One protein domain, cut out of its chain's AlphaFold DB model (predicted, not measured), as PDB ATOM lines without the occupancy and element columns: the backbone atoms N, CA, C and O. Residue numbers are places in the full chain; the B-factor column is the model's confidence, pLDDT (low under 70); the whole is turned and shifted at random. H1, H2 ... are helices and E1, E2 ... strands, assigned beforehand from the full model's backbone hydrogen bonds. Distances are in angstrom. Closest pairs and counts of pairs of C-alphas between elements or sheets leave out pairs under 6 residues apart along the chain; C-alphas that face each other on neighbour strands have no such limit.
ATOM      1  N   VAL A   8     -18.503  11.152  22.952       83.06
ATOM      2  CA  VAL A   8     -19.692  10.326  22.697       83.06
ATOM      3  C   VAL A   8     -19.365   9.402  21.535       83.06
ATOM      4  O   VAL A   8     -18.987   9.873  20.467       83.06
ATOM      5  N   THR A   9     -19.493   8.095  21.745       84.88
ATOM      6  CA  THR A   9     -19.263   7.086  20.708       84.88
ATOM      7  C   THR A   9     -20.589   6.639  20.098       84.88
ATOM      8  O   THR A   9     -21.610   6.536  20.783       84.88
ATOM      9  N   PHE A  10     -20.575   6.381  18.794       86.75
ATOM     10  CA  PHE A  10     -21.720   5.888  18.034       86.75
ATOM     11  C   PHE A  10     -21.379   4.523  17.438       86.75
ATOM     12  O   PHE A  10     -20.223   4.238  17.134       86.75
ATOM     13  N   GLN A  11     -22.387   3.673  17.304       86.12
ATOM     14  CA  GLN A  11     -22.324   2.375  16.660       86.12
ATOM     15  C   GLN A  11     -23.311   2.363  15.501       86.12
ATOM     16  O   GLN A  11     -24.432   2.854  15.611       86.12
ATOM     17  N   LEU A  12     -22.883   1.794  14.384       86.19
ATOM     18  CA  LEU A  12     -23.724   1.620  13.216       86.19
ATOM     19  C   LEU A  12     -24.600   0.371  13.419       86.19
ATOM     20  O   LEU A  12     -24.072  -0.724  13.602       86.19
ATOM     21  N   VAL A  13     -25.921   0.541  13.433       80.44
ATOM     22  CA  VAL A  13     -26.912  -0.532  13.649       80.44
ATOM     23  C   VAL A  13     -27.837  -0.598  12.434       80.44
ATOM     24  O   VAL A  13     -28.100   0.430  11.810       80.44
ATOM     25  N   SER A  14     -28.304  -1.791  12.060       79.81
ATOM     26  CA  SER A  14     -29.358  -1.940  11.048       79.81
ATOM     27  C   SER A  14     -30.598  -1.144  11.458       79.81
ATOM     28  O   SER A  14     -30.928  -1.107  12.646       79.81
ATOM     29  N   ALA A  15     -31.269  -0.500  10.500       73.31
ATOM     30  CA  ALA A  15     -32.533   0.170  10.782       73.31
ATOM     31  C   ALA A  15     -33.502  -0.826  11.445       73.31
ATOM     32  O   ALA A  15     -33.649  -1.960  10.991       73.31
ATOM     33  N   SER A  16     -34.088  -0.429  12.575       70.62
ATOM     34  CA  SER A  16     -35.114  -1.230  13.243       70.62
ATOM     35  C   SER A  16     -36.350  -1.311  12.347       70.62
ATOM     36  O   SER A  16     -36.649  -0.351  11.642       70.62
ATOM     37  N   ASN A  17     -37.129  -2.391  12.449       59.12
ATOM     38  CA  ASN A  17     -38.421  -2.527  11.758       59.12
ATOM     39  C   ASN A  17     -39.443  -1.443  12.166       59.12
ATOM     40  O   ASN A  17     -40.499  -1.333  11.558       59.12
ATOM     41  N   ALA A  18     -39.144  -0.663  13.211       60.44
ATOM     42  CA  ALA A  18     -39.931   0.492  13.637       60.44
ATOM     43  C   ALA A  18     -39.541   1.811  12.932       60.44
ATOM     44  O   ALA A  18     -40.176   2.836  13.172       60.44
ATOM     45  N   ASP A  19     -38.484   1.828  12.112       67.81
ATOM     46  CA  ASP A  19     -38.124   2.987  11.292       67.81
ATOM     47  C   ASP A  19     -38.805   2.867   9.923       67.81
ATOM     48  O   ASP A  19     -38.449   2.006   9.121       67.81
ATOM     49  N   ASN A  20     -39.743   3.770   9.621       63.88
ATOM     50  CA  ASN A  20     -40.490   3.812   8.351       63.88
ATOM     51  C   ASN A  20     -39.589   3.954   7.102       63.88
ATOM     52  O   ASN A  20     -40.063   3.910   5.967       63.88
ATOM     53  N   ARG A  21     -38.284   4.197   7.281       64.12
ATOM     54  CA  ARG A  21     -37.287   4.236   6.202       64.12
ATOM     55  C   ARG A  21     -36.705   2.865   5.858       64.12
ATOM     56  O   ARG A  21     -36.152   2.729   4.767       64.12
ATOM     57  N   ALA A  22     -36.840   1.873   6.740       62.50
ATOM     58  CA  ALA A  22     -36.313   0.524   6.543       62.50
ATOM     59  C   ALA A  22     -36.908  -0.157   5.295       62.50
ATOM     60  O   ALA A  22     -36.183  -0.844   4.577       62.50
ATOM     61  N   ASP A  23     -38.168   0.141   4.961       63.53
ATOM     62  CA  ASP A  23     -38.866  -0.427   3.797       63.53
ATOM     63  C   ASP A  23     -38.256  -0.017   2.449       63.53
ATOM     64  O   ASP A  23     -38.427  -0.703   1.444       63.53
ATOM     65  N   ARG A  24     -37.528   1.108   2.400       68.06
ATOM     66  CA  ARG A  24     -36.947   1.628   1.149       68.06
ATOM     67  C   ARG A  24     -35.568   1.057   0.842       68.06
ATOM     68  O   ARG A  24     -35.161   1.064  -0.314       68.06
ATOM     69  N   SER A  25     -34.838   0.615   1.864       64.56
ATOM     70  CA  SER A  25     -33.440   0.203   1.742       64.56
ATOM     71  C   SER A  25     -33.075  -0.763   2.872       64.56
ATOM     72  O   SER A  25     -32.643  -0.329   3.939       64.56
ATOM     73  N   ALA A  26     -33.146  -2.074   2.625       62.72
ATOM     74  CA  ALA A  26     -32.781  -3.104   3.612       62.72
ATOM     75  C   ALA A  26     -31.324  -2.998   4.122       62.72
ATOM     76  O   ALA A  26     -30.979  -3.525   5.177       62.72
ATOM     77  N   TYR A  27     -30.462  -2.285   3.389       66.81
ATOM     78  CA  TYR A  27     -29.056  -2.058   3.738       66.81
ATOM     79  C   TYR A  27     -28.797  -0.722   4.444       66.81
ATOM     80  O   TYR A  27     -27.643  -0.388   4.728       66.81
ATOM     81  N   GLN A  28     -29.836   0.066   4.729       73.38
ATOM     82  CA  GLN A  28     -29.665   1.339   5.411       73.38
ATOM     83  C   GLN A  28     -29.327   1.099   6.884       73.38
ATOM     84  O   GLN A  28     -30.098   0.525   7.652       73.38
ATOM     85  N   ARG A  29     -28.132   1.542   7.278       80.25
ATOM     86  CA  ARG A  29     -27.675   1.489   8.665       80.25
ATOM     87  C   ARG A  29     -27.760   2.874   9.300       80.25
ATOM     88  O   ARG A  29     -27.412   3.875   8.677       80.25
ATOM     89  N   THR A  30     -28.190   2.932  10.553       81.38
ATOM     90  CA  THR A  30     -28.334   4.163  11.337       81.38
ATOM     91  C   THR A  30     -27.287   4.225  12.443       81.38
ATOM     92  O   THR A  30     -26.999   3.220  13.095       81.38
ATOM     93  N   LEU A  31     -26.710   5.407  12.669       84.75
ATOM     94  CA  LEU A  31     -25.796   5.634  13.787       84.75
ATOM     95  C   LEU A  31     -26.593   5.771  15.087       84.75
ATOM     96  O   LEU A  31     -27.334   6.732  15.277       84.75
ATOM     97  N   VAL A  32     -26.401   4.825  16.000       84.44
ATOM     98  CA  VAL A  32     -26.998   4.816  17.337       84.44
ATOM     99  C   VAL A  32     -25.908   5.095  18.362       84.44
ATOM    100  O   VAL A  32     -24.801   4.568  18.278       84.44
ATOM    101  N   ARG A  33     -26.188   5.937  19.357       86.75
ATOM    102  CA  ARG A  33     -25.228   6.221  20.431       86.75
ATOM    103  C   ARG A  33     -24.905   4.935  21.201       86.75
ATOM    104  O   ARG A  33     -25.803   4.291  21.737       86.75
ATOM    105  N   LYS A  34     -23.619   4.597  21.323       85.75
ATOM    106  CA  LYS A  34     -23.154   3.431  22.076       85.75
ATOM    107  C   LYS A  34     -23.194   3.752  23.571       85.75
ATOM    108  O   LYS A  34     -22.382   4.524  24.078       85.75
ATOM    109  N   VAL A  35     -24.161   3.181  24.284       82.88
ATOM    110  CA  VAL A  35     -24.283   3.300  25.744       82.88
ATOM    111  C   VAL A  35     -23.777   2.002  26.374       82.88
ATOM    112  O   VAL A  35     -24.214   0.922  25.989       82.88
ATOM    113  N   SER A  36     -22.833   2.076  27.318       80.25
ATOM    114  CA  SER A  36     -22.344   0.869  28.002       80.25
ATOM    115  C   SER A  36     -23.447   0.248  28.862       80.25
ATOM    116  O   SER A  36     -24.219   0.978  29.484       80.25
ATOM    117  N   GLN A  37     -23.500  -1.086  28.953       75.00
ATOM    118  CA  GLN A  37     -24.506  -1.795  29.763       75.00
ATOM    119  C   GLN A  37     -24.521  -1.319  31.221       75.00
ATOM    120  O   GLN A  37     -25.584  -1.049  31.767       75.00
ATOM    121  N   ASN A  38     -23.347  -1.059  31.809       78.81
ATOM    122  CA  ASN A  38     -23.244  -0.457  33.141       78.81
ATOM    123  C   ASN A  38     -23.910   0.926  33.242       78.81
ATOM    124  O   ASN A  38     -24.459   1.259  34.286       78.81
ATOM    125  N   THR A  39     -23.876   1.744  32.187       79.31
ATOM    126  CA  THR A  39     -24.573   3.044  32.163       79.31
ATOM    127  C   THR A  39     -26.083   2.855  32.042       79.31
ATOM    128  O   THR A  39     -26.838   3.592  32.669       79.31
ATOM    129  N   ILE A  40     -26.526   1.855  31.275       75.69
ATOM    130  CA  ILE A  40     -27.943   1.487  31.154       75.69
ATOM    131  C   ILE A  40     -28.475   1.003  32.508       75.69
ATOM    132  O   ILE A  40     -29.512   1.478  32.951       75.69
ATOM    133  N   TRP A  41     -27.746   0.129  33.207       73.12
ATOM    134  CA  TRP A  41     -28.145  -0.380  34.523       73.12
ATOM    135  C   TRP A  41     -28.124   0.691  35.612       73.12
ATOM    136  O   TRP A  41     -29.058   0.759  36.404       73.12
ATOM    137  N   LYS A  42     -27.120   1.578  35.624       77.94
ATOM    138  CA  LYS A  42     -27.046   2.688  36.592       77.94
ATOM    139  C   LYS A  42     -28.142   3.737  36.400       77.94
ATOM    140  O   LYS A  42     -28.528   4.381  37.367       77.94
ATOM    141  N   ASN A  43     -28.618   3.912  35.169       72.31
ATOM    142  CA  ASN A  43     -29.681   4.859  34.839       72.31
ATOM    143  C   ASN A  43     -31.053   4.188  34.698       72.31
ATOM    144  O   ASN A  43     -32.010   4.869  34.328       72.31
ATOM    145  N   ARG A  44     -31.166   2.877  34.962       71.56
ATOM    146  CA  ARG A  44     -32.467   2.212  34.984       71.56
ATOM    147  C   ARG A  44     -33.255   2.841  36.134       71.56
ATOM    148  O   ARG A  44     -32.769   2.812  37.267       71.56
ATOM    149  N   PRO A  45     -34.419   3.459  35.876       68.31
ATOM    150  CA  PRO A  45     -35.232   3.965  36.967       68.31
ATOM    151  C   PRO A  45     -35.550   2.783  37.887       68.31
ATOM    152  O   PRO A  45     -35.975   1.734  37.416       68.31
ATOM    153  N   VAL A  46     -35.345   2.949  39.197       64.19
ATOM    154  CA  VAL A  46     -35.669   1.954  40.250       64.19
ATOM    155  C   VAL A  46     -37.191   1.737  40.373       64.19
ATOM    156  O   VAL A  46     -37.689   1.173  41.337       64.19
ATOM    157  N   LYS A  47     -37.961   2.218  39.401       67.00
ATOM    158  CA  LYS A  47     -39.405   2.120  39.386       67.00
ATOM    159  C   LYS A  47     -39.788   0.930  38.524       67.00
ATOM    160  O   LYS A  47     -39.315   0.797  37.398       67.00
ATOM    161  N   ASP A  48     -40.628   0.106  39.130       64.62
ATOM    162  CA  ASP A  48     -41.398  -0.973  38.531       64.62
ATOM    163  C   ASP A  48     -40.658  -2.316  38.503       64.62
ATOM    164  O   ASP A  48     -40.416  -2.923  37.461       64.62
TER     165      ASP A  48
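Overview. This is residues 8 to 48 of the 441 residues of an uncharacterized protein of Theileria equi strain WA (UniProt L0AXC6). With little regular structure, this is a two-stranded hairpin, E1 and E2, with a large loop of residues 15 to 28 at one end and, beyond the other, residues 36 to 48 sticking out with the short helix H1. The 41 printed residues run E1, E2, H1, the strands antiparallel; the class is mixed, with 16 residues in named elements. It is only just extended, close to loose: radius of gyration of the C-alphas 13.9 A, spans 39 by 26 by 11 A.

Arrangement. Look first at E1, residues 10 to 14, and E2, residues 29 to 33: this hairpin is antiparallel at 143 degrees. C-alphas 10 and 33 face each other at 4.3 A; N 11 and O 32 are within hydrogen-bond range at 2.8 A. H1, residues 37 to 42, is apart from E1, and every O i to N i+4 pair in it is within hydrogen-bond range.

Along the chain. Find C-alpha 10 at (-21.720, 5.888, 18.034); E1 runs 13.0 A from there. E2 covers 12.9 A. H1, 8.6 A long, ends at C-alpha 42, (-27.046, 2.688, 36.592).

Size, cuts and confidence. The C-alphas of Arg 24 and Val 46 are farthest apart, 39.1 A. The printed part has no cut; E1 to E2 is a long link, E2 to H1 tight. Look for pLDDT under 70 at residues 17 to 27 and 45 to 48.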